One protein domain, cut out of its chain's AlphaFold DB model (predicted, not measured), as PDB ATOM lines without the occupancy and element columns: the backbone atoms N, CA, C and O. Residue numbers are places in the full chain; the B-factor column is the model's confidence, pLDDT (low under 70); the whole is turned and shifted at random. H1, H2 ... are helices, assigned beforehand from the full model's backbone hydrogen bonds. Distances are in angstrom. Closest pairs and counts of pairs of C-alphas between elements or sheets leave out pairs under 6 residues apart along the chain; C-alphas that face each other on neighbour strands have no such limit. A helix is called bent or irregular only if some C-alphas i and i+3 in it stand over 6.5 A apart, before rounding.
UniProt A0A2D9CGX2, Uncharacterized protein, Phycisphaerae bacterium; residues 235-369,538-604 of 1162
ATOM      1  N   THR A 235     -30.606 -53.286   7.843       93.25
ATOM      2  CA  THR A 235     -30.239 -52.293   8.870       93.25
ATOM      3  C   THR A 235     -29.025 -52.780   9.663       93.25
ATOM      4  O   THR A 235     -28.779 -53.991   9.704       93.25
ATOM      5  N   PRO A 236     -28.242 -51.883  10.294       95.06
ATOM      6  CA  PRO A 236     -27.152 -52.289  11.184       95.06
ATOM      7  C   PRO A 236     -27.603 -53.275  12.269       95.06
ATOM      8  O   PRO A 236     -26.930 -54.273  12.502       95.06
ATOM      9  N   MET A 237     -28.773 -53.030  12.872       95.19
ATOM     10  CA  MET A 237     -29.343 -53.898  13.903       95.19
ATOM     11  C   MET A 237     -29.644 -55.288  13.337       95.19
ATOM     12  O   MET A 237     -29.137 -56.281  13.846       95.19
ATOM     13  N   LYS A 238     -30.399 -55.370  12.231       94.06
ATOM     14  CA  LYS A 238     -30.766 -56.658  11.623       94.06
ATOM     15  C   LYS A 238     -29.541 -57.474  11.229       94.06
ATOM     16  O   LYS A 238     -29.486 -58.646  11.568       94.06
ATOM     17  N   ARG A 239     -28.546 -56.855  10.579       94.56
ATOM     18  CA  ARG A 239     -27.311 -57.550  10.175       94.56
ATOM     19  C   ARG A 239     -26.594 -58.209  11.345       94.56
ATOM     20  O   ARG A 239     -26.027 -59.270  11.145       94.56
ATOM     21  N   ILE A 240     -26.622 -57.596  12.528       95.81
ATOM     22  CA  ILE A 240     -26.007 -58.178  13.722       95.81
ATOM     23  C   ILE A 240     -26.883 -59.296  14.300       95.81
ATOM     24  O   ILE A 240     -26.387 -60.379  14.594       95.81
ATOM     25  N   LEU A 241     -28.187 -59.052  14.456       95.00
ATOM     26  CA  LEU A 241     -29.078 -60.006  15.128       95.00
ATOM     27  C   LEU A 241     -29.334 -61.286  14.319       95.00
ATOM     28  O   LEU A 241     -29.592 -62.327  14.918       95.00
ATOM     29  N   THR A 242     -29.266 -61.218  12.986       91.38
ATOM     30  CA  THR A 242     -29.538 -62.358  12.090       91.38
ATOM     31  C   THR A 242     -28.287 -63.091  11.602       91.38
ATOM     32  O   THR A 242     -28.415 -63.965  10.752       91.38
ATOM     33  N   ASP A 243     -27.088 -62.688  12.028       91.50
ATOM     34  CA  ASP A 243     -25.841 -63.361  11.645       91.50
ATOM     35  C   ASP A 243     -25.453 -64.382  12.722       91.50
ATOM     36  O   ASP A 243     -25.180 -64.027  13.872       91.50
ATOM     37  N   ASP A 244     -25.451 -65.658  12.344       90.44
ATOM     38  CA  ASP A 244     -25.156 -66.785  13.234       90.44
ATOM     39  C   ASP A 244     -23.673 -66.846  13.638       90.44
ATOM     40  O   ASP A 244     -23.325 -67.502  14.616       90.44
ATOM     41  N   SER A 245     -22.785 -66.153  12.911       91.81
ATOM     42  CA  SER A 245     -21.359 -66.079  13.256       91.81
ATOM     43  C   SER A 245     -21.059 -65.101  14.397       91.81
ATOM     44  O   SER A 245     -19.980 -65.149  14.994       91.81
ATOM     45  N   ILE A 246     -22.010 -64.222  14.731       95.38
ATOM     46  CA  ILE A 246     -21.851 -63.223  15.787       95.38
ATOM     47  C   ILE A 246     -22.297 -63.818  17.137       95.38
ATOM     48  O   ILE A 246     -23.448 -64.240  17.255       95.38
ATOM     49  N   PRO A 247     -21.449 -63.802  18.186       95.81
ATOM     50  CA  PRO A 247     -21.814 -64.290  19.515       95.81
ATOM     51  C   PRO A 247     -23.040 -63.582  20.114       95.81
ATOM     52  O   PRO A 247     -23.239 -62.378  19.924       95.81
ATOM     53  N   ASN A 248     -23.840 -64.311  20.899       95.31
ATOM     54  CA  ASN A 248     -25.068 -63.788  21.516       95.31
ATOM     55  C   ASN A 248     -24.817 -62.557  22.408       95.31
ATOM     56  O   ASN A 248     -25.542 -61.569  22.330       95.31
ATOM     57  N   SER A 249     -23.740 -62.564  23.182       94.75
ATOM     58  CA  SER A 249     -23.264 -61.437  23.991       94.75
ATOM     59  C   SER A 249     -23.009 -60.159  23.173       94.75
ATOM     60  O   SER A 249     -23.341 -59.057  23.614       94.75
ATOM     61  N   VAL A 250     -22.479 -60.276  21.949       96.50
ATOM     62  CA  VAL A 250     -22.279 -59.151  21.015       96.50
ATOM     63  C   VAL A 250     -23.622 -58.650  20.472       96.50
ATOM     64  O   VAL A 250     -23.844 -57.435  20.376       96.50
ATOM     65  N   LYS A 251     -24.557 -59.564  20.178       97.25
ATOM     66  CA  LYS A 251     -25.940 -59.217  19.809       97.25
ATOM     67  C   LYS A 251     -26.631 -58.455  20.956       97.25
ATOM     68  O   LYS A 251     -27.171 -57.372  20.729       97.25
ATOM     69  N   LEU A 252     -26.517 -58.929  22.201       96.69
ATOM     70  CA  LEU A 252     -27.030 -58.252  23.402       96.69
ATOM     71  C   LEU A 252     -26.379 -56.887  23.633       96.69
ATOM     72  O   LEU A 252     -27.070 -55.915  23.930       96.69
ATOM     73  N   ARG A 253     -25.061 -56.774  23.438       96.69
ATOM     74  CA  ARG A 253     -24.335 -55.497  23.512       96.69
ATOM     75  C   ARG A 253     -24.869 -54.492  22.493       96.69
ATOM     76  O   ARG A 253     -25.017 -53.318  22.815       96.69
ATOM     77  N   THR A 254     -25.214 -54.952  21.294       97.38
ATOM     78  CA  THR A 254     -25.817 -54.125  20.238       97.38
ATOM     79  C   THR A 254     -27.234 -53.681  20.604       97.38
ATOM     80  O   THR A 254     -27.553 -52.493  20.487       97.38
ATOM     81  N   LEU A 255     -28.065 -54.592  21.126       97.12
ATOM     82  CA  LEU A 255     -29.391 -54.258  21.661       97.12
ATOM     83  C   LEU A 255     -29.287 -53.222  22.788       97.12
ATOM     84  O   LEU A 255     -30.028 -52.243  22.807       97.12
ATOM     85  N   LYS A 256     -28.304 -53.363  23.679       96.94
ATOM     86  CA  LYS A 256     -28.054 -52.420  24.773       96.94
ATOM     87  C   LYS A 256     -27.717 -51.005  24.285       96.94
ATOM     88  O   LYS A 256     -27.993 -50.047  24.999       96.94
ATOM     89  N   ILE A 257     -27.184 -50.837  23.072       95.69
ATOM     90  CA  ILE A 257     -26.928 -49.514  22.476       95.69
ATOM     91  C   ILE A 257     -28.221 -48.908  21.914       95.69
ATOM     92  O   ILE A 257     -28.561 -47.776  22.251       95.69
ATOM     93  N   ALA A 258     -28.940 -49.642  21.059       94.75
ATOM     94  CA  ALA A 258     -29.943 -49.038  20.172       94.75
ATOM     95  C   ALA A 258     -31.275 -49.799  20.047       94.75
ATOM     96  O   ALA A 258     -32.050 -49.488  19.145       94.75
ATOM     97  N   ASN A 259     -31.560 -50.792  20.898       95.12
ATOM     98  CA  ASN A 259     -32.868 -51.460  20.901       95.12
ATOM     99  C   ASN A 259     -33.991 -50.448  21.172       95.12
ATOM    100  O   ASN A 259     -33.824 -49.542  21.984       95.12
ATOM    101  N   ASP A 260     -35.132 -50.620  20.519       93.56
ATOM    102  CA  ASP A 260     -36.321 -49.775  20.644       93.56
ATOM    103  C   ASP A 260     -37.584 -50.575  21.016       93.56
ATOM    104  O   ASP A 260     -38.690 -50.031  21.035       93.56
ATOM    105  N   SER A 261     -37.433 -51.875  21.298       94.19
ATOM    106  CA  SER A 261     -38.535 -52.813  21.556       94.19
ATOM    107  C   SER A 261     -39.538 -52.938  20.394       94.19
ATOM    108  O   SER A 261     -40.660 -53.406  20.600       94.19
ATOM    109  N   GLY A 262     -39.159 -52.536  19.174       91.06
ATOM    110  CA  GLY A 262     -40.009 -52.589  17.981       91.06
ATOM    111  C   GLY A 262     -40.087 -53.968  17.323       91.06
ATOM    112  O   GLY A 262     -41.009 -54.227  16.551       91.06
ATOM    113  N   ILE A 263     -39.150 -54.866  17.641       90.31
ATOM    114  CA  ILE A 263     -39.070 -56.236  17.116       90.31
ATOM    115  C   ILE A 263     -39.165 -57.225  18.281       90.31
ATOM    116  O   ILE A 263     -38.529 -57.031  19.317       90.31
ATOM    117  N   LEU A 264     -39.939 -58.300  18.113       92.38
ATOM    118  CA  LEU A 264     -39.966 -59.396  19.079       92.38
ATOM    119  C   LEU A 264     -38.680 -60.218  19.005       92.38
ATOM    120  O   LEU A 264     -38.294 -60.668  17.923       92.38
ATOM    121  N   LEU A 265     -38.058 -60.465  20.154       95.06
ATOM    122  CA  LEU A 265     -36.860 -61.295  20.257       95.06
ATOM    123  C   LEU A 265     -37.207 -62.722  20.692       95.06
ATOM    124  O   LEU A 265     -38.225 -62.961  21.348       95.06
ATOM    125  N   ALA A 266     -36.334 -63.671  20.362       92.94
ATOM    126  CA  ALA A 266     -36.428 -65.057  20.805       92.94
ATOM    127  C   ALA A 266     -36.482 -65.152  22.341       92.94
ATOM    128  O   ALA A 266     -37.342 -65.859  22.865       92.94
ATOM    129  N   ALA A 267     -35.675 -64.352  23.054       93.25
ATOM    130  CA  ALA A 267     -35.733 -64.214  24.513       93.25
ATOM    131  C   ALA A 267     -37.151 -63.935  25.034       93.25
ATOM    132  O   ALA A 267     -37.594 -64.548  26.001       93.25
ATOM    133  N   ASN A 268     -37.913 -63.058  24.374       93.75
ATOM    134  CA  ASN A 268     -39.256 -62.706  24.840       93.75
ATOM    135  C   ASN A 268     -40.227 -63.885  24.720       93.75
ATOM    136  O   ASN A 268     -41.014 -64.120  25.634       93.75
ATOM    137  N   LYS A 269     -40.131 -64.669  23.635       89.62
ATOM    138  CA  LYS A 269     -40.898 -65.919  23.474       89.62
ATOM    139  C   LYS A 269     -40.498 -66.997  24.490       89.62
ATOM    140  O   LYS A 269     -41.316 -67.865  24.792       89.62
ATOM    141  N   GLN A 270     -39.263 -66.931  24.990       88.44
ATOM    142  CA  GLN A 270     -38.700 -67.791  26.039       88.44
ATOM    143  C   GLN A 270     -39.012 -67.285  27.462       88.44
ATOM    144  O   GLN A 270     -38.529 -67.861  28.429       88.44
ATOM    145  N   GLY A 271     -39.809 -66.220  27.618       89.00
ATOM    146  CA  GLY A 271     -40.168 -65.697  28.939       89.00
ATOM    147  C   GLY A 271     -39.149 -64.724  29.547       89.00
ATOM    148  O   GLY A 271     -39.258 -64.390  30.723       89.00
ATOM    149  N   GLN A 272     -38.170 -64.252  28.769       90.69
ATOM    150  CA  GLN A 272     -37.069 -63.407  29.235       90.69
ATOM    151  C   GLN A 272     -37.125 -61.984  28.650       90.69
ATOM    152  O   GLN A 272     -37.541 -61.754  27.508       90.69
ATOM    153  N   LYS A 273     -36.669 -61.006  29.439       92.69
ATOM    154  CA  LYS A 273     -36.409 -59.630  28.985       92.69
ATOM    155  C   LYS A 273     -34.920 -59.442  28.679       92.69
ATOM    156  O   LYS A 273     -34.083 -60.114  29.270       92.69
ATOM    157  N   VAL A 274     -34.588 -58.503  27.793       91.88
ATOM    158  CA  VAL A 274     -33.190 -58.187  27.420       91.88
ATOM    159  C   VAL A 274     -32.650 -56.930  28.111       91.88
ATOM    160  O   VAL A 274     -31.439 -56.755  28.216       91.88
ATOM    161  N   GLY A 275     -33.541 -56.069  28.613       91.44
ATOM    162  CA  GLY A 275     -33.207 -54.800  29.256       91.44
ATOM    163  C   GLY A 275     -33.350 -53.588  28.327       91.44
ATOM    164  O   GLY A 275     -33.368 -53.700  27.100       91.44
ATOM    165  N   ASN A 276     -33.476 -52.405  28.936       93.81
ATOM    166  CA  ASN A 276     -33.609 -51.136  28.213       93.81
ATOM    167  C   ASN A 276     -32.264 -50.694  27.623       93.81
ATOM    168  O   ASN A 276     -31.238 -50.751  28.306       93.81
ATOM    169  N   SER A 277     -32.281 -50.174  26.397       95.62
ATOM    170  CA  SER A 277     -31.088 -49.661  25.714       95.62
ATOM    171  C   SER A 277     -30.695 -48.243  26.145       95.62
ATOM    172  O   SER A 277     -31.448 -47.544  26.831       95.62
ATOM    173  N   VAL A 278     -29.518 -47.782  25.711       94.62
ATOM    174  CA  VAL A 278     -29.107 -46.372  25.802       94.62
ATOM    175  C   VAL A 278     -30.117 -45.483  25.077       94.62
ATOM    176  O   VAL A 278     -30.542 -44.485  25.650       94.62
ATOM    177  N   PHE A 279     -30.559 -45.862  23.875       93.44
ATOM    178  CA  PHE A 279     -31.567 -45.119  23.111       93.44
ATOM    179  C   PHE A 279     -32.879 -44.920  23.887       93.44
ATOM    180  O   PHE A 279     -33.322 -43.784  24.050       93.44
ATOM    181  N   GLN A 280     -33.455 -45.997  24.431       93.38
ATOM    182  CA  GLN A 280     -34.711 -45.941  25.194       93.38
ATOM    183  C   GLN A 280     -34.574 -45.069  26.442       93.38
ATOM    184  O   GLN A 280     -35.379 -44.176  26.682       93.38
ATOM    185  N   ASN A 281     -33.502 -45.278  27.204       93.44
ATOM    186  CA  ASN A 281     -33.282 -44.528  28.433       93.44
ATOM    187  C   ASN A 281     -32.986 -43.045  28.190       93.44
ATOM    188  O   ASN A 281     -33.425 -42.210  28.974       93.44
ATOM    189  N   SER A 282     -32.265 -42.716  27.116       90.31
ATOM    190  CA  SER A 282     -31.946 -41.325  26.774       90.31
ATOM    191  C   SER A 282     -33.206 -40.543  26.426       90.31
ATOM    192  O   SER A 282     -33.317 -39.370  26.764       90.31
ATOM    193  N   LYS A 283     -34.187 -41.209  25.805       86.88
ATOM    194  CA  LYS A 283     -35.473 -40.607  25.456       86.88
ATOM    195  C   LYS A 283     -36.247 -40.130  26.686       86.88
ATOM    196  O   LYS A 283     -36.862 -39.073  26.623       86.88
ATOM    197  N   LEU A 284     -36.171 -40.841  27.815       89.31
ATOM    198  CA  LEU A 284     -36.817 -40.408  29.061       89.31
ATOM    199  C   LEU A 284     -36.267 -39.083  29.597       89.31
ATOM    200  O   LEU A 284     -37.011 -38.328  30.219       89.31
ATOM    201  N   LEU A 285     -34.990 -38.789  29.340       89.06
ATOM    202  CA  LEU A 285     -34.347 -37.554  29.798       89.06
ATOM    203  C   LEU A 285     -34.920 -36.320  29.086       89.06
ATOM    204  O   LEU A 285     -34.922 -35.231  29.655       89.06
ATOM    205  N   GLU A 286     -35.495 -36.491  27.889       85.25
ATOM    206  CA  GLU A 286     -36.257 -35.435  27.208       85.25
ATOM    207  C   GLU A 286     -37.488 -35.011  28.028       85.25
ATOM    208  O   GLU A 286     -37.852 -33.840  28.047       85.25
ATOM    209  N   GLY A 287     -38.110 -35.933  28.774       85.31
ATOM    210  CA  GLY A 287     -39.244 -35.611  29.647       85.31
ATOM    211  C   GLY A 287     -38.884 -34.671  30.804       85.31
ATOM    212  O   GLY A 287     -39.755 -33.984  31.335       85.31
ATOM    213  N   GLU A 288     -37.609 -34.593  31.196       83.75
ATOM    214  CA  GLU A 288     -37.174 -33.801  32.351       83.75
ATOM    215  C   GLU A 288     -37.061 -32.303  32.056       83.75
ATOM    216  O   GLU A 288     -37.528 -31.479  32.849       83.75
ATOM    217  N   TRP A 289     -36.480 -31.922  30.911       84.94
ATOM    218  CA  TRP A 289     -36.478 -30.508  30.519       84.94
ATOM    219  C   TRP A 289     -37.889 -30.052  30.147       84.94
ATOM    220  O   TRP A 289     -38.242 -28.909  30.416       84.94
ATOM    221  N   VAL A 290     -38.727 -30.951  29.614       84.00
ATOM    222  CA  VAL A 290     -40.143 -30.665  29.341       84.00
ATOM    223  C   VAL A 290     -40.913 -30.418  30.626       84.00
ATOM    224  O   VAL A 290     -41.720 -29.496  30.673       84.00
ATOM    225  N   LYS A 291     -40.652 -31.199  31.679       83.94
ATOM    226  CA  LYS A 291     -41.220 -30.942  33.002       83.94
ATOM    227  C   LYS A 291     -40.797 -29.568  33.525       83.94
ATOM    228  O   LYS A 291     -41.637 -28.816  33.999       83.94
ATOM    229  N   THR A 292     -39.519 -29.219  33.380       85.94
ATOM    230  CA  THR A 292     -39.009 -27.889  33.762       85.94
ATOM    231  C   THR A 292     -39.702 -26.787  32.956       85.94
ATOM    232  O   THR A 292     -40.144 -25.791  33.513       85.94
ATOM    233  N   TYR A 293     -39.869 -26.991  31.649       85.19
ATOM    234  CA  TYR A 293     -40.627 -26.111  30.763       85.19
ATOM    235  C   TYR A 293     -42.095 -25.954  31.193       85.19
ATOM    236  O   TYR A 293     -42.588 -24.830  31.231       85.19
ATOM    237  N   ASP A 294     -42.779 -27.043  31.557       79.81
ATOM    238  CA  ASP A 294     -44.170 -27.008  32.025       79.81
ATOM    239  C   ASP A 294     -44.307 -26.242  33.345       79.81
ATOM    240  O   ASP A 294     -45.207 -25.413  33.478       79.81
ATOM    241  N   ASP A 295     -43.395 -26.471  34.293       82.12
ATOM    242  CA  ASP A 295     -43.336 -25.733  35.558       82.12
ATOM    243  C   ASP A 295     -43.146 -24.227  35.302       82.12
ATOM    244  O   ASP A 295     -43.847 -23.397  35.876       82.12
ATOM    245  N   MET A 296     -42.238 -23.857  34.395       84.62
ATOM    246  CA  MET A 296     -41.984 -22.456  34.043       84.62
ATOM    247  C   MET A 296     -43.166 -21.813  33.310       84.62
ATOM    248  O   MET A 296     -43.466 -20.642  33.533       84.62
ATOM    249  N   MET A 297     -43.868 -22.571  32.466       79.81
ATOM    250  CA  MET A 297     -45.108 -22.120  31.837       79.81
ATOM    251  C   MET A 297     -46.207 -21.826  32.863       79.81
ATOM    252  O   MET A 297     -46.947 -20.857  32.689       79.81
ATOM    253  N   LEU A 298     -46.329 -22.654  33.906       77.75
ATOM    254  CA  LEU A 298     -47.277 -22.431  34.999       77.75
ATOM    255  C   LEU A 298     -46.952 -21.128  35.735       77.75
ATOM    256  O   LEU A 298     -47.823 -20.263  35.823       77.75
ATOM    257  N   ILE A 299     -45.688 -20.943  36.127       82.94
ATOM    258  CA  ILE A 299     -45.199 -19.719  36.782       82.94
ATOM    259  C   ILE A 299     -45.484 -18.482  35.914       82.94
ATOM    260  O   ILE A 299     -46.003 -17.477  36.396       82.94
ATOM    261  N   TRP A 300     -45.205 -18.552  34.609       84.56
ATOM    262  CA  TRP A 300     -45.481 -17.445  33.694       84.56
ATOM    263  C   TRP A 300     -46.983 -17.144  33.565       84.56
ATOM    264  O   TRP A 300     -47.397 -15.980  33.602       84.56
ATOM    265  N   GLY A 301     -47.818 -18.179  33.442       78.00
ATOM    266  CA  GLY A 301     -49.274 -18.030  33.396       78.00
ATOM    267  C   GLY A 301     -49.832 -17.352  34.652       78.00
ATOM    268  O   GLY A 301     -50.709 -16.494  34.548       78.00
ATOM    269  N   GLU A 302     -49.289 -17.687  35.822       81.19
ATOM    270  CA  GLU A 302     -49.623 -17.044  37.098       81.19
ATOM    271  C   GLU A 302     -49.149 -15.585  37.142       81.19
ATOM    272  O   GLU A 302     -49.948 -14.696  37.442       81.19
ATOM    273  N   SER A 303     -47.908 -15.310  36.721       80.19
ATOM    274  CA  SER A 303     -47.333 -13.952  36.705       80.19
ATOM    275  C   SER A 303     -48.112 -12.961  35.831       80.19
ATOM    276  O   SER A 303     -48.179 -11.769  36.123       80.19
ATOM    277  N   THR A 304     -48.743 -13.443  34.754       76.38
ATOM    278  CA  THR A 304     -49.475 -12.598  33.796       76.38
ATOM    279  C   THR A 304     -50.962 -12.438  34.132       76.38
ATOM    280  O   THR A 304     -51.696 -11.796  33.373       76.38
ATOM    281  N   GLY A 305     -51.441 -13.036  35.233       65.12
ATOM    282  CA  GLY A 305     -52.853 -13.020  35.646       65.12
ATOM    283  C   GLY A 305     -53.806 -13.723  34.668       65.12
ATOM    284  O   GLY A 305     -55.024 -13.695  34.836       65.12
ATOM    285  N   LYS A 306     -53.258 -14.354  33.628       57.00
ATOM    286  CA  LYS A 306     -53.955 -15.143  32.618       57.00
ATOM    287  C   LYS A 306     -53.406 -16.555  32.754       57.00
ATOM    288  O   LYS A 306     -52.523 -16.935  31.988       57.00
ATOM    289  N   GLY A 307     -53.901 -17.292  33.756       54.50
ATOM    290  CA  GLY A 307     -53.495 -18.676  34.013       54.50
ATOM    291  C   GLY A 307     -53.425 -19.499  32.724       54.50
ATOM    292  O   GLY A 307     -54.134 -19.191  31.768       54.50
ATOM    293  N   VAL A 308     -52.548 -20.507  32.690       48.25
ATOM    294  CA  VAL A 308     -52.128 -21.234  31.476       48.25
ATOM    295  C   VAL A 308     -53.302 -21.529  30.534       48.25
ATOM    296  O   VAL A 308     -54.104 -22.436  30.758       48.25
ATOM    297  N   VAL A 309     -53.396 -20.721  29.476       47.88
ATOM    298  CA  VAL A 309     -54.445 -20.796  28.458       47.88
ATOM    299  C   VAL A 309     -54.038 -21.879  27.447       47.88
ATOM    300  O   VAL A 309     -52.853 -22.062  27.193       47.88
ATOM    301  N   ASN A 310     -55.015 -22.647  26.972       46.84
ATOM    302  CA  ASN A 310     -54.969 -23.911  26.219       46.84
ATOM    303  C   ASN A 310     -53.718 -24.243  25.357       46.84
ATOM    304  O   ASN A 310     -53.040 -23.362  24.838       46.84
ATOM    305  N   PRO A 311     -53.472 -25.532  25.031       42.69
ATOM    306  CA  PRO A 311     -52.338 -25.969  24.199       42.69
ATOM    307  C   PRO A 311     -52.139 -25.265  22.840       42.69
ATOM    308  O   PRO A 311     -51.039 -25.339  22.300       42.69
ATOM    309  N   LEU A 312     -53.179 -24.632  22.280       44.34
ATOM    310  CA  LEU A 312     -53.120 -23.837  21.044       44.34
ATOM    311  C   LEU A 312     -52.809 -22.348  21.291       44.34
ATOM    312  O   LEU A 312     -52.233 -21.705  20.419       44.34
ATOM    313  N   ASP A 313     -53.117 -21.814  22.477       47.19
ATOM    314  CA  ASP A 313     -52.792 -20.430  22.856       47.19
ATOM    315  C   ASP A 313     -51.280 -20.232  23.016       47.19
ATOM    316  O   ASP A 313     -50.759 -19.145  22.754       47.19
ATOM    317  N   TYR A 314     -50.559 -21.302  23.376       53.44
ATOM    318  CA  TYR A 314     -49.099 -21.309  23.386       53.44
ATOM    319  C   TYR A 314     -48.523 -20.968  22.011       53.44
ATOM    320  O   TYR A 314     -47.629 -20.140  21.928       53.44
ATOM    321  N   THR A 315     -49.066 -21.510  20.918       53.09
ATOM    322  CA  THR A 315     -48.559 -21.235  19.562       53.09
ATOM    323  C   THR A 315     -48.569 -19.737  19.233       53.09
ATOM    324  O   THR A 315     -47.665 -19.249  18.561       53.09
ATOM    325  N   PHE A 316     -49.548 -18.986  19.752       54.94
ATOM    326  CA  PHE A 316     -49.675 -17.545  19.517       54.94
ATOM    327  C   PHE A 316     -48.927 -16.672  20.535       54.94
ATOM    328  O   PHE A 316     -48.561 -15.548  20.201       54.94
ATOM    329  N   LYS A 317     -48.678 -17.168  21.756       65.81
ATOM    330  CA  LYS A 317     -47.977 -16.433  22.832       65.81
ATOM    331  C   LYS A 317     -46.571 -16.948  23.150       65.81
ATOM    332  O   LYS A 317     -45.921 -16.447  24.063       65.81
ATOM    333  N   ARG A 318     -46.084 -17.933  22.395       72.88
ATOM    334  CA  ARG A 318     -44.770 -18.564  22.565       72.88
ATOM    335  C   ARG A 318     -43.650 -17.538  22.653       72.88
ATOM    336  O   ARG A 318     -42.818 -17.624  23.545       72.88
ATOM    337  N   LYS A 319     -43.669 -16.540  21.767       77.94
ATOM    338  CA  LYS A 319     -42.662 -15.475  21.744       77.94
ATOM    339  C   LYS A 319     -42.639 -14.668  23.045       77.94
ATOM    340  O   LYS A 319     -41.557 -14.353  23.526       77.94
ATOM    341  N   ASP A 320     -43.800 -14.368  23.622       81.38
ATOM    342  CA  ASP A 320     -43.893 -13.603  24.872       81.38
ATOM    343  C   ASP A 320     -43.319 -14.406  26.046       81.38
ATOM    344  O   ASP A 320     -42.535 -13.879  26.833       81.38
ATOM    345  N   PHE A 321     -43.661 -15.696  26.126       83.56
ATOM    346  CA  PHE A 321     -43.119 -16.611  27.131       83.56
ATOM    347  C   PHE A 321     -41.599 -16.786  26.998       83.56
ATOM    348  O   PHE A 321     -40.876 -16.644  27.981       83.56
ATOM    349  N   GLU A 322     -41.111 -17.051  25.783       85.69
ATOM    350  CA  GLU A 322     -39.679 -17.222  25.514       85.69
ATOM    351  C   GLU A 322     -38.891 -15.941  25.823       85.69
ATOM    352  O   GLU A 322     -37.845 -16.007  26.460       85.69
ATOM    353  N   THR A 323     -39.429 -14.766  25.478       88.25
ATOM    354  CA  THR A 323     -38.795 -13.475  25.800       88.25
ATOM    355  C   THR A 323     -38.739 -13.237  27.311       88.25
ATOM    356  O   THR A 323     -37.726 -12.772  27.837       88.25
ATOM    357  N   TRP A 324     -39.821 -13.554  28.032       89.69
ATOM    358  CA  TRP A 324     -39.862 -13.416  29.488       89.69
ATOM    359  C   TRP A 324     -38.817 -14.311  30.157       89.69
ATOM    360  O   TRP A 324     -38.022 -13.836  30.966       89.69
ATOM    361  N   ILE A 325     -38.758 -15.588  29.780       90.38
ATOM    362  CA  ILE A 325     -37.858 -16.536  30.433       90.38
ATOM    363  C   ILE A 325     -36.385 -16.311  30.072       90.38
ATOM    364  O   ILE A 325     -35.504 -16.511  30.906       90.38
ATOM    365  N   GLU A 326     -36.111 -15.836  28.856       92.62
ATOM    366  CA  GLU A 326     -34.780 -15.401  28.430       92.62
ATOM    367  C   GLU A 326     -34.283 -14.210  29.262       92.62
ATOM    368  O   GLU A 326     -33.127 -14.189  29.694       92.62
ATOM    369  N   SER A 327     -35.166 -13.251  29.561       92.69
ATOM    370  CA  SER A 327     -34.867 -12.142  30.475       92.69
ATOM    371  C   SER A 327     -34.538 -12.648  31.885       92.69
ATOM    372  O   SER A 327     -33.527 -12.240  32.464       92.69
ATOM    373  N   VAL A 328     -35.339 -13.581  32.414       92.38
ATOM    374  CA  VAL A 328     -35.125 -14.187  33.739       92.38
ATOM    375  C   VAL A 328     -33.769 -14.898  33.821       92.38
ATOM    376  O   VAL A 328     -32.985 -14.614  34.728       92.38
ATOM    377  N   ASP A 329     -33.436 -15.776  32.869       92.00
ATOM    378  CA  ASP A 329     -32.156 -16.504  32.902       92.00
ATOM    379  C   ASP A 329     -30.955 -15.570  32.681       92.00
ATOM    380  O   ASP A 329     -29.906 -15.721  33.311       92.00
ATOM    381  N   SER A 330     -31.122 -14.529  31.859       92.12
ATOM    382  CA  SER A 330     -30.101 -13.498  31.657       92.12
ATOM    383  C   SER A 330     -29.812 -12.693  32.928       92.12
ATOM    384  O   SER A 330     -28.653 -12.368  33.198       92.12
ATOM    385  N   LYS A 331     -30.836 -12.369  33.734       92.44
ATOM    386  CA  LYS A 331     -30.651 -11.746  35.058       92.44
ATOM    387  C   LYS A 331     -29.892 -12.682  35.997       92.44
ATOM    388  O   LYS A 331     -28.907 -12.252  36.599       92.44
ATOM    389  N   ALA A 332     -30.280 -13.960  36.041       89.31
ATOM    390  CA  ALA A 332     -29.609 -14.970  36.856       89.31
ATOM    391  C   ALA A 332     -28.115 -15.088  36.502       89.31
ATOM    392  O   ALA A 332     -27.265 -15.034  37.389       89.31
ATOM    393  N   MET A 333     -27.770 -15.152  35.208       88.50
ATOM    394  CA  MET A 333     -26.375 -15.205  34.743       88.50
ATOM    395  C   MET A 333     -25.567 -13.951  35.092       88.50
ATOM    396  O   MET A 333     -24.377 -14.049  35.385       88.50
ATOM    397  N   ARG A 334     -26.196 -12.769  35.102       89.81
ATOM    398  CA  ARG A 334     -25.556 -11.514  35.534       89.81
ATOM    399  C   ARG A 334     -25.450 -11.387  37.061       89.81
ATOM    400  O   ARG A 334     -24.769 -10.486  37.545       89.81
ATOM    401  N   GLY A 335     -26.090 -12.279  37.821       87.31
ATOM    402  CA  GLY A 335     -26.195 -12.182  39.278       87.31
ATOM    403  C   GLY A 335     -27.080 -11.021  39.737       87.31
ATOM    404  O   GLY A 335     -26.821 -10.445  40.789       87.31
ATOM    405  N   ILE A 336     -28.068 -10.647  38.922       90.38
ATOM    406  CA  ILE A 336     -29.090  -9.653  39.259       90.38
ATOM    407  C   ILE A 336     -30.204 -10.373  40.026       90.38
ATOM    408  O   ILE A 336     -30.652 -11.435  39.595       90.38
ATOM    409  N   GLU A 337     -30.639  -9.802  41.151       89.00
ATOM    410  CA  GLU A 337     -31.738 -10.350  41.954       89.00
ATOM    411  C   GLU A 337     -33.059 -10.382  41.166       89.00
ATOM    412  O   GLU A 337     -33.289  -9.572  40.261       89.00
ATOM    413  N   ALA A 338     -33.921 -11.344  41.498       90.12
ATOM    414  CA  ALA A 338     -35.239 -11.477  40.889       90.12
ATOM    415  C   ALA A 338     -36.093 -10.224  41.146       90.12
ATOM    416  O   ALA A 338     -36.049  -9.654  42.235       90.12
ATOM    417  N   ALA A 339     -36.872  -9.798  40.147       88.56
ATOM    418  CA  ALA A 339     -37.737  -8.626  40.299       88.56
ATOM    419  C   ALA A 339     -38.980  -8.906  41.160       88.56
ATOM    420  O   ALA A 339     -39.520  -7.982  41.768       88.56
ATOM    421  N   ASP A 340     -39.428 -10.161  41.194       85.94
ATOM    422  CA  ASP A 340     -40.585 -10.635  41.947       85.94
ATOM    423  C   ASP A 340     -40.459 -12.137  42.280       85.94
ATOM    424  O   ASP A 340     -39.509 -12.813  41.864       85.94
ATOM    425  N   ASP A 341     -41.427 -12.659  43.036       86.44
ATOM    426  CA  ASP A 341     -41.455 -14.060  43.470       86.44
ATOM    427  C   ASP A 341     -41.587 -15.044  42.295       86.44
ATOM    428  O   ASP A 341     -41.070 -16.160  42.367       86.44
ATOM    429  N   PHE A 342     -42.239 -14.654  41.195       86.00
ATOM    430  CA  PHE A 342     -42.398 -15.514  40.019       86.00
ATOM    431  C   PHE A 342     -41.076 -15.647  39.259       86.00
ATOM    432  O   PHE A 342     -40.677 -16.757  38.893       86.00
ATOM    433  N   GLU A 343     -40.348 -14.543  39.067       88.88
ATOM    434  CA  GLU A 343     -38.989 -14.578  38.531       88.88
ATOM    435  C   GLU A 343     -38.071 -15.407  39.438       88.88
ATOM    436  O   GLU A 343     -37.314 -16.235  38.932       88.88
ATOM    437  N   ALA A 344     -38.166 -15.258  40.766       86.00
ATOM    438  CA  ALA A 344     -37.359 -16.029  41.712       86.00
ATOM    439  C   ALA A 344     -37.619 -17.540  41.593       86.00
ATOM    440  O   ALA A 344     -36.678 -18.339  41.519       86.00
ATOM    441  N   GLN A 345     -38.890 -17.945  41.505       83.50
ATOM    442  CA  GLN A 345     -39.274 -19.339  41.276       83.50
ATOM    443  C   GLN A 345     -38.719 -19.871  39.948       83.50
ATOM    444  O   GLN A 345     -38.135 -20.958  39.918       83.50
ATOM    445  N   ALA A 346     -38.837 -19.103  38.861       85.88
ATOM    446  CA  ALA A 346     -38.316 -19.496  37.554       85.88
ATOM    447  C   ALA A 346     -36.778 -19.621  37.549       85.88
ATOM    448  O   ALA A 346     -36.248 -20.620  37.051       85.88
ATOM    449  N   MET A 347     -36.055 -18.679  38.170       89.94
ATOM    450  CA  MET A 347     -34.597 -18.764  38.346       89.94
ATOM    451  C   MET A 347     -34.194 -20.030  39.111       89.94
ATOM    452  O   MET A 347     -33.276 -20.742  38.697       89.94
ATOM    453  N   ASN A 348     -34.898 -20.347  40.201       87.88
ATOM    454  CA  ASN A 348     -34.634 -21.539  41.005       87.88
ATOM    455  C   ASN A 348     -34.880 -22.831  40.218       87.88
ATOM    456  O   ASN A 348     -34.061 -23.750  40.287       87.88
ATOM    457  N   LYS A 349     -35.954 -22.904  39.420       86.44
ATOM    458  CA  LYS A 349     -36.234 -24.060  38.549       86.44
ATOM    459  C   LYS A 349     -35.113 -24.292  37.534       86.44
ATOM    460  O   LYS A 349     -34.636 -25.421  37.418       86.44
ATOM    461  N   LEU A 350     -34.638 -23.235  36.873       87.06
ATOM    462  CA  LEU A 350     -33.515 -23.312  35.930       87.06
ATOM    463  C   LEU A 350     -32.208 -23.731  36.621       87.06
ATOM    464  O   LEU A 350     -31.510 -24.624  36.144       87.06
ATOM    465  N   ASN A 351     -31.891 -23.140  37.776       85.75
ATOM    466  CA  ASN A 351     -30.693 -23.492  38.544       85.75
ATOM    467  C   ASN A 351     -30.707 -24.960  38.993       85.75
ATOM    468  O   ASN A 351     -29.713 -25.670  38.824       85.75
ATOM    469  N   ASN A 352     -31.840 -25.435  39.510       84.69
ATOM    470  CA  ASN A 352     -31.999 -26.814  39.965       84.69
ATOM    471  C   ASN A 352     -31.901 -27.822  38.816       84.69
ATOM    472  O   ASN A 352     -31.314 -28.894  38.995       84.69
ATOM    473  N   PHE A 353     -32.422 -27.476  37.636       85.94
ATOM    474  CA  PHE A 353     -32.279 -28.302  36.442       85.94
ATOM    475  C   PHE A 353     -30.799 -28.558  36.124       85.94
ATOM    476  O   PHE A 353     -30.365 -29.710  36.057       85.94
ATOM    477  N   TYR A 354     -29.992 -27.502  36.007       84.62
ATOM    478  CA  TYR A 354     -28.573 -27.641  35.669       84.62
ATOM    479  C   TYR A 354     -27.747 -28.292  36.785       84.62
ATOM    480  O   TYR A 354     -26.905 -29.137  36.482       84.62
ATOM    481  N   LYS A 355     -28.040 -27.992  38.057       81.31
ATOM    482  CA  LYS A 355     -27.409 -28.648  39.215       81.31
ATOM    483  C   LYS A 355     -27.669 -30.156  39.233       81.31
ATOM    484  O   LYS A 355     -26.769 -30.944  39.506       81.31
ATOM    485  N   THR A 356     -28.886 -30.584  38.892       82.06
ATOM    486  CA  THR A 356     -29.227 -32.014  38.792       82.06
ATOM    487  C   THR A 356     -28.375 -32.715  37.736       82.06
ATOM    488  O   THR A 356     -27.854 -33.808  37.969       82.06
ATOM    489  N   TRP A 357     -28.205 -32.086  36.572       79.94
ATOM    490  CA  TRP A 357     -27.358 -32.623  35.513       79.94
ATOM    491  C   TRP A 357     -25.877 -32.633  35.877       79.94
ATOM    492  O   TRP A 357     -25.195 -33.604  35.567       79.94
ATOM    493  N   GLU A 358     -25.385 -31.591  36.539       74.88
ATOM    494  CA  GLU A 358     -24.019 -31.538  37.052       74.88
ATOM    495  C   GLU A 358     -23.735 -32.736  37.970       74.88
ATOM    496  O   GLU A 358     -22.838 -33.529  37.680       74.88
ATOM    497  N   THR A 359     -24.567 -32.959  38.992       76.69
ATOM    498  CA  THR A 359     -24.430 -34.107  39.905       76.69
ATOM    499  C   THR A 359     -24.393 -35.433  39.146       76.69
ATOM    500  O   THR A 359     -23.474 -36.228  39.332       76.69
ATOM    501  N   ARG A 360     -25.335 -35.658  38.221       78.81
ATOM    502  CA  ARG A 360     -25.404 -36.900  37.429       78.81
ATOM    503  C   ARG A 360     -24.165 -37.138  36.582       78.81
ATOM    504  O   ARG A 360     -23.657 -38.257  36.510       78.81
ATOM    505  N   LEU A 361     -23.694 -36.101  35.897       76.56
ATOM    506  CA  LEU A 361     -22.501 -36.205  35.070       76.56
ATOM    507  C   LEU A 361     -21.263 -36.445  35.941       76.56
ATOM    508  O   LEU A 361     -20.381 -37.192  35.521       76.56
ATOM    509  N   SER A 362     -21.209 -35.870  37.145       70.38
ATOM    510  CA  SER A 362     -20.112 -36.069  38.099       70.38
ATOM    511  C   SER A 362     -20.082 -37.502  38.629       70.38
ATOM    512  O   SER A 362     -19.042 -38.161  38.577       70.38
ATOM    513  N   GLU A 363     -21.239 -38.040  39.022       71.94
ATOM    514  CA  GLU A 363     -21.397 -39.428  39.475       71.94
ATOM    515  C   GLU A 363     -20.992 -40.450  38.402       71.94
ATOM    516  O   GLU A 363     -20.388 -41.478  38.712       71.94
ATOM    517  N   GLN A 364     -21.292 -40.167  37.130       71.69
ATOM    518  CA  GLN A 364     -20.868 -41.006  36.003       71.69
ATOM    519  C   GLN A 364     -19.452 -40.694  35.511       71.69
ATOM    520  O   GLN A 364     -18.997 -41.310  34.543       71.69
ATOM    521  N   GLY A 365     -18.757 -39.747  36.145       65.31
ATOM    522  CA  GLY A 365     -17.388 -39.390  35.797       65.31
ATOM    523  C   GLY A 365     -17.220 -38.590  34.510       65.31
ATOM    524  O   GLY A 365     -16.105 -38.361  34.059       65.31
ATOM    525  N   LEU A 366     -18.319 -38.142  33.912       69.06
ATOM    526  CA  LEU A 366     -18.319 -37.363  32.676       69.06
ATOM    527  C   LEU A 366     -17.872 -35.911  32.891       69.06
ATOM    528  O   LEU A 366     -17.515 -35.243  31.921       69.06
ATOM    529  N   ILE A 367     -17.891 -35.442  34.142       62.56
ATOM    530  CA  ILE A 367     -17.264 -34.194  34.595       62.56
ATOM    531  C   ILE A 367     -16.274 -34.487  35.737       62.56
ATOM    532  O   ILE A 367     -16.401 -33.988  36.839       62.56
ATOM    533  N   GLY A 368     -15.316 -35.384  35.472       60.12
ATOM    534  CA  GLY A 368     -14.013 -35.521  36.146       60.12
ATOM    535  C   GLY A 368     -13.954 -35.163  37.632       60.12
ATOM    536  O   GLY A 368     -13.613 -34.039  37.978       60.12
ATOM    537  N   SER A 369     -14.201 -36.142  38.499       65.25
ATOM    538  CA  SER A 369     -13.971 -36.048  39.945       65.25
ATOM    539  C   SER A 369     -12.762 -36.888  40.362       65.25
ATOM    540  O   SER A 369     -12.359 -37.811  39.648       65.25
ATOM    541  N   THR A 538     -29.230 -17.692  24.231       89.25
ATOM    542  CA  THR A 538     -29.819 -17.243  25.505       89.25
ATOM    543  C   THR A 538     -31.204 -17.818  25.777       89.25
ATOM    544  O   THR A 538     -31.637 -17.805  26.924       89.25
ATOM    545  N   ASN A 539     -31.889 -18.370  24.769       88.38
ATOM    546  CA  ASN A 539     -33.196 -19.005  24.939       88.38
ATOM    547  C   ASN A 539     -33.071 -20.271  25.821       88.38
ATOM    548  O   ASN A 539     -32.562 -21.297  25.346       88.38
ATOM    549  N   PRO A 540     -33.571 -20.262  27.073       88.50
ATOM    550  CA  PRO A 540     -33.355 -21.357  28.018       88.50
ATOM    551  C   PRO A 540     -33.949 -22.685  27.546       88.50
ATOM    552  O   PRO A 540     -33.400 -23.743  27.840       88.50
ATOM    553  N   ILE A 541     -35.040 -22.658  26.777       85.31
ATOM    554  CA  ILE A 541     -35.685 -23.867  26.247       85.31
ATOM    555  C   ILE A 541     -34.773 -24.530  25.214       85.31
ATOM    556  O   ILE A 541     -34.511 -25.732  25.296       85.31
ATOM    557  N   ALA A 542     -34.257 -23.745  24.264       82.50
ATOM    558  CA  ALA A 542     -33.342 -24.238  23.242       82.50
ATOM    559  C   ALA A 542     -32.036 -24.759  23.868       82.50
ATOM    560  O   ALA A 542     -31.564 -25.836  23.496       82.50
ATOM    561  N   VAL A 543     -31.502 -24.045  24.865       85.81
ATOM    562  CA  VAL A 543     -30.287 -24.432  25.598       85.81
ATOM    563  C   VAL A 543     -30.495 -25.720  26.395       85.81
ATOM    564  O   VAL A 543     -29.673 -26.629  26.279       85.81
ATOM    565  N   MET A 544     -31.593 -25.858  27.150       88.19
ATOM    566  CA  MET A 544     -31.900 -27.093  27.878       88.19
ATOM    567  C   MET A 544     -32.068 -28.278  26.924       88.19
ATOM    568  O   MET A 544     -31.454 -29.321  27.144       88.19
ATOM    569  N   LYS A 545     -32.834 -28.111  25.837       83.62
ATOM    570  CA  LYS A 545     -33.021 -29.140  24.801       83.62
ATOM    571  C   LYS A 545     -31.675 -29.601  24.237       83.62
ATOM    572  O   LYS A 545     -31.369 -30.791  24.264       83.62
ATOM    573  N   ALA A 546     -30.848 -28.667  23.776       80.50
ATOM    574  CA  ALA A 546     -29.520 -28.962  23.244       80.50
ATOM    575  C   ALA A 546     -28.615 -29.653  24.272       80.50
ATOM    576  O   ALA A 546     -27.856 -30.565  23.936       80.50
ATOM    577  N   TYR A 547     -28.694 -29.231  25.532       83.12
ATOM    578  CA  TYR A 547     -27.884 -29.787  26.602       83.12
ATOM    579  C   TYR A 547     -28.277 -31.225  26.934       83.12
ATOM    580  O   TYR A 547     -27.398 -32.089  26.989       83.12
ATOM    581  N   VAL A 548     -29.576 -31.515  27.071       85.00
ATOM    582  CA  VAL A 548     -30.089 -32.879  27.286       85.00
ATOM    583  C   VAL A 548     -29.754 -33.781  26.104       85.00
ATOM    584  O   VAL A 548     -29.237 -34.877  26.314       85.00
ATOM    585  N   GLN A 549     -29.952 -33.318  24.869       78.44
ATOM    586  CA  GLN A 549     -29.608 -34.088  23.668       78.44
ATOM    587  C   GLN A 549     -28.116 -34.446  23.619       78.44
ATOM    588  O   GLN A 549     -27.753 -35.595  23.351       78.44
ATOM    589  N   ARG A 550     -27.239 -33.484  23.939       75.88
ATOM    590  CA  ARG A 550     -25.780 -33.663  23.911       75.88
ATOM    591  C   ARG A 550     -25.255 -34.530  25.056       75.88
ATOM    592  O   ARG A 550     -24.288 -35.274  24.877       75.88
ATOM    593  N   THR A 551     -25.821 -34.396  26.254       80.56
ATOM    594  CA  THR A 551     -25.265 -35.003  27.476       80.56
ATOM    595  C   THR A 551     -26.017 -36.243  27.944       80.56
ATOM    596  O   THR A 551     -25.383 -37.160  28.464       80.56
ATOM    597  N   GLY A 552     -27.326 -36.332  27.704       85.88
ATOM    598  CA  GLY A 552     -28.177 -37.431  28.157       85.88
ATOM    599  C   GLY A 552     -27.790 -38.780  27.570       85.88
ATOM    600  O   GLY A 552     -27.675 -39.765  28.294       85.88
ATOM    601  N   THR A 553     -27.477 -38.819  26.277       85.19
ATOM    602  CA  THR A 553     -27.066 -40.056  25.595       85.19
ATOM    603  C   THR A 553     -25.710 -40.563  26.078       85.19
ATOM    604  O   THR A 553     -25.522 -41.765  26.262       85.19
ATOM    605  N   ARG A 554     -24.770 -39.654  26.368       81.62
ATOM    606  CA  ARG A 554     -23.469 -39.984  26.971       81.62
ATOM    607  C   ARG A 554     -23.607 -40.462  28.407       81.62
ATOM    608  O   ARG A 554     -22.951 -41.431  28.781       81.62
ATOM    609  N   TYR A 555     -24.454 -39.797  29.189       87.88
ATOM    610  CA  TYR A 555     -24.792 -40.208  30.547       87.88
ATOM    611  C   TYR A 555     -25.346 -41.634  30.556       87.88
ATOM    612  O   TYR A 555     -24.820 -42.490  31.264       87.88
ATOM    613  N   GLU A 556     -26.327 -41.929  29.701       91.56
ATOM    614  CA  GLU A 556     -26.913 -43.267  29.618       91.56
ATOM    615  C   GLU A 556     -25.949 -44.310  29.067       91.56
ATOM    616  O   GLU A 556     -25.941 -45.436  29.560       91.56
ATOM    617  N   PHE A 557     -25.099 -43.955  28.101       90.94
ATOM    618  CA  PHE A 557     -24.056 -44.854  27.620       90.94
ATOM    619  C   PHE A 557     -23.058 -45.190  28.732       90.94
ATOM    620  O   PHE A 557     -22.818 -46.366  28.992       90.94
ATOM    621  N   SER A 558     -22.543 -44.180  29.439       87.00
ATOM    622  CA  SER A 558     -21.639 -44.375  30.578       87.00
ATOM    623  C   SER A 558     -22.287 -45.256  31.649       87.00
ATOM    624  O   SER A 558     -21.715 -46.273  32.040       87.00
ATOM    625  N   ARG A 559     -23.533 -44.963  32.040       89.44
ATOM    626  CA  ARG A 559     -24.278 -45.744  33.037       89.44
ATOM    627  C   ARG A 559     -24.492 -47.198  32.604       89.44
ATOM    628  O   ARG A 559     -24.315 -48.114  33.399       89.44
ATOM    629  N   GLN A 560     -24.863 -47.424  31.344       91.38
ATOM    630  CA  GLN A 560     -25.125 -48.758  30.796       91.38
ATOM    631  C   GLN A 560     -23.840 -49.575  30.607       91.38
ATOM    632  O   GLN A 560     -23.854 -50.792  30.797       91.38
ATOM    633  N   PHE A 561     -22.727 -48.934  30.256       91.38
ATOM    634  CA  PHE A 561     -21.444 -49.582  29.974       91.38
ATOM    635  C   PHE A 561     -20.395 -49.371  31.077       91.38
ATOM    636  O   PHE A 561     -19.206 -49.580  30.851       91.38
ATOM    637  N   ASN A 562     -20.830 -49.015  32.290       86.38
ATOM    638  CA  ASN A 562     -19.981 -48.841  33.473       86.38
ATOM    639  C   ASN A 562     -18.789 -47.885  33.256       86.38
ATOM    640  O   ASN A 562     -17.681 -48.154  33.720       86.38
ATOM    641  N   GLY A 563     -19.012 -46.781  32.545       80.00
ATOM    642  CA  GLY A 563     -17.998 -45.775  32.229       80.00
ATOM    643  C   GLY A 563     -17.109 -46.102  31.030       80.00
ATOM    644  O   GLY A 563     -16.228 -45.311  30.712       80.00
ATOM    645  N   ALA A 564     -17.313 -47.238  30.353       84.12
ATOM    646  CA  ALA A 564     -16.554 -47.567  29.151       84.12
ATOM    647  C   ALA A 564     -16.893 -46.607  27.998       84.12
ATOM    648  O   ALA A 564     -18.055 -46.244  27.795       84.12
ATOM    649  N   SER A 565     -15.882 -46.229  27.213       86.19
ATOM    650  CA  SER A 565     -16.079 -45.483  25.966       86.19
ATOM    651  C   SER A 565     -16.613 -46.394  24.855       86.19
ATOM    652  O   SER A 565     -16.545 -47.621  24.946       86.19
ATOM    653  N   ILE A 566     -17.114 -45.815  23.760       88.69
ATOM    654  CA  ILE A 566     -17.516 -46.619  22.597       88.69
ATOM    655  C   ILE A 566     -16.344 -47.437  22.041       88.69
ATOM    656  O   ILE A 566     -16.535 -48.588  21.663       88.69
ATOM    657  N   ASP A 567     -15.129 -46.893  22.042       88.94
ATOM    658  CA  ASP A 567     -13.955 -47.612  21.547       88.94
ATOM    659  C   ASP A 567     -13.618 -48.817  22.429       88.94
ATOM    660  O   ASP A 567     -13.227 -49.858  21.917       88.94
ATOM    661  N   ASP A 568     -13.851 -48.717  23.737       89.31
ATOM    662  CA  ASP A 568     -13.679 -49.836  24.669       89.31
ATOM    663  C   ASP A 568     -14.683 -50.953  24.424       89.31
ATOM    664  O   ASP A 568     -14.320 -52.124  24.372       89.31
ATOM    665  N   VAL A 569     -15.948 -50.578  24.228       93.75
ATOM    666  CA  VAL A 569     -17.029 -51.513  23.906       93.75
ATOM    667  C   VAL A 569     -16.746 -52.222  22.578       93.75
ATOM    668  O   VAL A 569     -17.013 -53.416  22.448       93.75
ATOM    669  N   LEU A 570     -16.188 -51.514  21.592       94.31
ATOM    670  CA  LEU A 570     -15.823 -52.078  20.291       94.31
ATOM    671  C   LEU A 570     -14.564 -52.949  20.357       94.31
ATOM    672  O   LEU A 570     -14.526 -53.970  19.674       94.31
ATOM    673  N   ASP A 571     -13.575 -52.598  21.178       91.69
ATOM    674  CA  ASP A 571     -12.397 -53.433  21.435       91.69
ATOM    675  C   ASP A 571     -12.781 -54.743  22.128       91.69
ATOM    676  O   ASP A 571     -12.355 -55.817  21.697       91.69
ATOM    677  N   ASP A 572     -13.651 -54.675  23.141       92.81
ATOM    678  CA  ASP A 572     -14.195 -55.856  23.813       92.81
ATOM    679  C   ASP A 572     -14.946 -56.744  22.811       92.81
ATOM    680  O   ASP A 572     -14.757 -57.960  22.797       92.81
ATOM    681  N   THR A 573     -15.742 -56.142  21.918       95.31
ATOM    682  CA  THR A 573     -16.435 -56.868  20.843       95.31
ATOM    683  C   THR A 573     -15.460 -57.494  19.857       95.31
ATOM    684  O   THR A 573     -15.662 -58.628  19.441       95.31
ATOM    685  N   PHE A 574     -14.413 -56.774  19.457       93.56
ATOM    686  CA  PHE A 574     -13.441 -57.279  18.495       93.56
ATOM    687  C   PHE A 574     -12.711 -58.505  19.044       93.56
ATOM    688  O   PHE A 574     -12.615 -59.519  18.355       93.56
ATOM    689  N   ASN A 575     -12.247 -58.414  20.290       91.62
ATOM    690  CA  ASN A 575     -11.558 -59.500  20.976       91.62
ATOM    691  C   ASN A 575     -12.478 -60.723  21.105       91.62
ATOM    692  O   ASN A 575     -12.094 -61.826  20.742       91.62
ATOM    693  N   GLU A 576     -13.725 -60.516  21.523       92.81
ATOM    694  CA  GLU A 576     -14.723 -61.577  21.675       92.81
ATOM    695  C   GLU A 576     -15.103 -62.263  20.354       92.81
ATOM    696  O   GLU A 576     -15.221 -63.484  20.297       92.81
ATOM    697  N   MET A 577     -15.240 -61.498  19.268       93.88
ATOM    698  CA  MET A 577     -15.469 -62.055  17.933       93.88
ATOM    699  C   MET A 577     -14.310 -62.967  17.505       93.88
ATOM    700  O   MET A 577     -14.550 -64.052  16.972       93.88
ATOM    701  N   LEU A 578     -13.067 -62.538  17.744       91.00
ATOM    702  CA  LEU A 578     -11.858 -63.291  17.396       91.00
ATOM    703  C   LEU A 578     -11.711 -64.541  18.273       91.00
ATOM    704  O   LEU A 578     -11.396 -65.612  17.754       91.00
ATOM    705  N   ASP A 579     -11.997 -64.424  19.571       87.38
ATOM    706  CA  ASP A 579     -12.010 -65.541  20.520       87.38
ATOM    707  C   ASP A 579     -13.075 -66.592  20.118       87.38
ATOM    708  O   ASP A 579     -12.857 -67.792  20.278       87.38
ATOM    709  N   ALA A 580     -14.186 -66.161  19.505       89.94
ATOM    710  CA  ALA A 580     -15.221 -67.023  18.923       89.94
ATOM    711  C   ALA A 580     -14.874 -67.598  17.529       89.94
ATOM    712  O   ALA A 580     -15.698 -68.283  16.924       89.94
ATOM    713  N   GLY A 581     -13.673 -67.334  17.002       89.75
ATOM    714  CA  GLY A 581     -13.191 -67.879  15.729       89.75
ATOM    715  C   GLY A 581     -13.554 -67.069  14.479       89.75
ATOM    716  O   GLY A 581     -13.343 -67.552  13.367       89.75
ATOM    717  N   ASN A 582     -14.074 -65.845  14.626       91.69
ATOM    718  CA  ASN A 582     -14.342 -64.965  13.486       91.69
ATOM    719  C   ASN A 582     -13.055 -64.362  12.908       91.69
ATOM    720  O   ASN A 582     -12.058 -64.166  13.605       91.69
ATOM    721  N   THR A 583     -13.095 -63.982  11.628       90.31
ATOM    722  CA  THR A 583     -12.002 -63.230  11.003       90.31
ATOM    723  C   THR A 583     -12.024 -61.748  11.404       90.31
ATOM    724  O   THR A 583     -13.088 -61.203  11.736       90.31
ATOM    725  N   PRO A 584     -10.883 -61.034  11.314       88.88
ATOM    726  CA  PRO A 584     -10.839 -59.588  11.521       88.88
ATOM    727  C   PRO A 584     -11.840 -58.811  10.657       88.88
ATOM    728  O   PRO A 584     -12.404 -57.819  11.117       88.88
ATOM    729  N   GLU A 585     -12.110 -59.250   9.426       89.00
ATOM    730  CA  GLU A 585     -13.093 -58.625   8.536       89.00
ATOM    731  C   GLU A 585     -14.531 -58.816   9.027       89.00
ATOM    732  O   GLU A 585     -15.333 -57.883   8.935       89.00
ATOM    733  N   GLN A 586     -14.871 -60.002   9.544       93.00
ATOM    734  CA  GLN A 586     -16.181 -60.261  10.152       93.00
ATOM    735  C   GLN A 586     -16.371 -59.397  11.403       93.00
ATOM    736  O   GLN A 586     -17.391 -58.717  11.532       93.00
ATOM    737  N   ALA A 587     -15.356 -59.328  12.266       93.69
ATOM    738  CA  ALA A 587     -15.379 -58.470  13.444       93.69
ATOM    739  C   ALA A 587     -15.511 -56.983  13.062       93.69
ATOM    740  O   ALA A 587     -16.402 -56.294  13.554       93.69
ATOM    741  N   ASN A 588     -14.705 -56.486  12.117       93.62
ATOM    742  CA  ASN A 588     -14.774 -55.099  11.642       93.62
ATOM    743  C   ASN A 588     -16.154 -54.749  11.041       93.62
ATOM    744  O   ASN A 588     -16.613 -53.614  11.177       93.62
ATOM    745  N   ARG A 589     -16.850 -55.710  10.413       94.94
ATOM    746  CA  ARG A 589     -18.227 -55.523   9.920       94.94
ATOM    747  C   ARG A 589     -19.216 -55.283  11.062       94.94
ATOM    748  O   ARG A 589     -20.009 -54.345  10.971       94.94
ATOM    749  N   ALA A 590     -19.149 -56.093  12.120       96.25
ATOM    750  CA  ALA A 590     -19.975 -55.919  13.313       96.25
ATOM    751  C   ALA A 590     -19.652 -54.590  14.016       96.25
ATOM    752  O   ALA A 590     -20.553 -53.805  14.306       96.25
ATOM    753  N   LEU A 591     -18.362 -54.275  14.188       96.00
ATOM    754  CA  LEU A 591     -17.898 -53.018  14.785       96.00
ATOM    755  C   LEU A 591     -18.393 -51.788  14.012       96.00
ATOM    756  O   LEU A 591     -18.822 -50.815  14.628       96.00
ATOM    757  N   ARG A 592     -18.364 -51.824  12.672       96.25
ATOM    758  CA  ARG A 592     -18.907 -50.751  11.827       96.25
ATOM    759  C   ARG A 592     -20.383 -50.511  12.128       96.25
ATOM    760  O   ARG A 592     -20.786 -49.365  12.309       96.25
ATOM    761  N   ASP A 593     -21.175 -51.578  12.176       97.00
ATOM    762  CA  ASP A 593     -22.617 -51.496  12.407       97.00
ATOM    763  C   ASP A 593     -22.938 -51.019  13.832       97.00
ATOM    764  O   ASP A 593     -23.771 -50.127  14.001       97.00
ATOM    765  N   MET A 594     -22.208 -51.503  14.842       97.19
ATOM    766  CA  MET A 594     -22.323 -51.035  16.227       97.19
ATOM    767  C   MET A 594     -21.929 -49.563  16.389       97.19
ATOM    768  O   MET A 594     -22.676 -48.793  16.991       97.19
ATOM    769  N   ARG A 595     -20.783 -49.142  15.832       94.94
ATOM    770  CA  ARG A 595     -20.328 -47.742  15.892       94.94
ATOM    771  C   ARG A 595     -21.320 -46.818  15.192       94.94
ATOM    772  O   ARG A 595     -21.601 -45.728  15.683       94.94
ATOM    773  N   HIS A 596     -21.868 -47.246  14.059       94.31
ATOM    774  CA  HIS A 596     -22.854 -46.459  13.331       94.31
ATOM    775  C   HIS A 596     -24.178 -46.330  14.107       94.31
ATOM    776  O   HIS A 596     -24.716 -45.229  14.205       94.31
ATOM    777  N   LEU A 597     -24.668 -47.407  14.740       94.00
ATOM    778  CA  LEU A 597     -25.816 -47.334  15.658       94.00
ATOM    779  C   LEU A 597     -25.542 -46.397  16.836       94.00
ATOM    780  O   LEU A 597     -26.383 -45.565  17.157       94.00
ATOM    781  N   TYR A 598     -24.355 -46.478  17.438       92.38
ATOM    782  CA  TYR A 598     -23.944 -45.561  18.500       92.38
ATOM    783  C   TYR A 598     -23.990 -44.094  18.045       92.38
ATOM    784  O   TYR A 598     -24.559 -43.260  18.747       92.38
ATOM    785  N   ARG A 599     -23.462 -43.773  16.854       86.94
ATOM    786  CA  ARG A 599     -23.506 -42.414  16.278       86.94
ATOM    787  C   ARG A 599     -24.941 -41.944  15.999       86.94
ATOM    788  O   ARG A 599     -25.244 -40.780  16.216       86.94
ATOM    789  N   ARG A 600     -25.855 -42.834  15.590       87.25
ATOM    790  CA  ARG A 600     -27.292 -42.504  15.467       87.25
ATOM    791  C   ARG A 600     -27.951 -42.173  16.797       87.25
ATOM    792  O   ARG A 600     -28.827 -41.319  16.836       87.25
ATOM    793  N   VAL A 601     -27.556 -42.864  17.864       87.69
ATOM    794  CA  VAL A 601     -28.106 -42.635  19.205       87.69
ATOM    795  C   VAL A 601     -27.522 -41.371  19.836       87.69
ATOM    796  O   VAL A 601     -28.250 -40.642  20.494       87.69
ATOM    797  N   THR A 602     -26.228 -41.105  19.644       79.38
ATOM    798  CA  THR A 602     -25.503 -40.014  20.324       79.38
ATOM    799  C   THR A 602     -25.374 -38.718  19.520       79.38
ATOM    800  O   THR A 602     -25.049 -37.687  20.104       79.38
ATOM    801  N   GLY A 603     -25.640 -38.744  18.212       77.31
ATOM    802  CA  GLY A 603     -25.449 -37.605  17.310       77.31
ATOM    803  C   GLY A 603     -24.059 -37.565  16.655       77.31
ATOM    804  O   GLY A 603     -23.222 -38.451  16.846       77.31
ATOM    805  N   GLY A 604     -23.818 -36.541  15.829       71.44
ATOM    806  CA  GLY A 604     -22.536 -36.355  15.127       71.44
ATOM    807  C   GLY A 604     -22.288 -37.363  13.996       71.44
ATOM    808  O   GLY A 604     -21.177 -37.866  13.830       71.44
TER     809      GLY A 604
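What this domain is: This is residues 235 to 369 and 538 to 604 of the 1162 residues of an uncharacterized protein of Phycisphaerae bacterium (UniProt A0A2D9CGX2). Two groups of helices stand end to end in a long body: H2, H8 and H9 side by side with short H1 packed on H2 and H9, then H6 and H7a packed along long H4, with H5 across their far end. H7b lies where the groups meet, and residues 266 to 272 stick out. The printed part has 202 residues, nine named helices, H1 to H9 in chain order, and no named strand: all helix. It is loose, with a radius of gyration of the C-alphas of 22.1 A, and spans 69 by 38 by 28 A.

Where its parts are: H1, residues 236 to 241, begins at C-alpha 236 (-27.152, -52.289, 11.184). H2 is 248 to 258, H3 266 to 269, H4 278 to 303 (38.8 A), H5 313 to 334 (31.3 A) and H6 341 to 363 (32.6 A). H5 is irregular, C-alphas 316 and 319 being 7.6 A apart, with a kink of 45 degrees near residue 320. H7, 540 to 560, was assigned as one helix by its hydrogen bonds but is bent, C-alphas 550 and 553 being 6.7 A apart; its arms are H7a, 540 to 550, and H7b, 553 to 560. H8 is 566 to 579; H9, 584 to 602 (26.0 A), ends at C-alpha 602 (-25.503, -40.014, 20.324).

How they stand to each other: The hub H9 touches H8, a hairpin (closest C-alphas Phe 574 and Ala 587, 5.5 A). H2 and H4 touch only at their ends (Ile 257 and Val 278, 5.1 A). H4 touches H6 at a shallow tilt of 15 degrees, opposite ways (Met 296 and Ala 346, 5.9 A). Every O i to N i+4 pair is within hydrogen-bond range in H1, H2, H6, H7a, H7b, H8 and H9, but 16 of 22 in H4 and 16 of 18 in H5; H3 is too short for one.

The domain as a whole: The farthest C-alphas, of Gly 305 and Gly 581, are 70.6 A apart. Residues 370 to 537 are not printed; C-alphas 369 and 538 are 28.5 A apart across the cut. Of the links printed whole, none is long. Confidence is under 70 at residues 305 to 317 and 365 to 369.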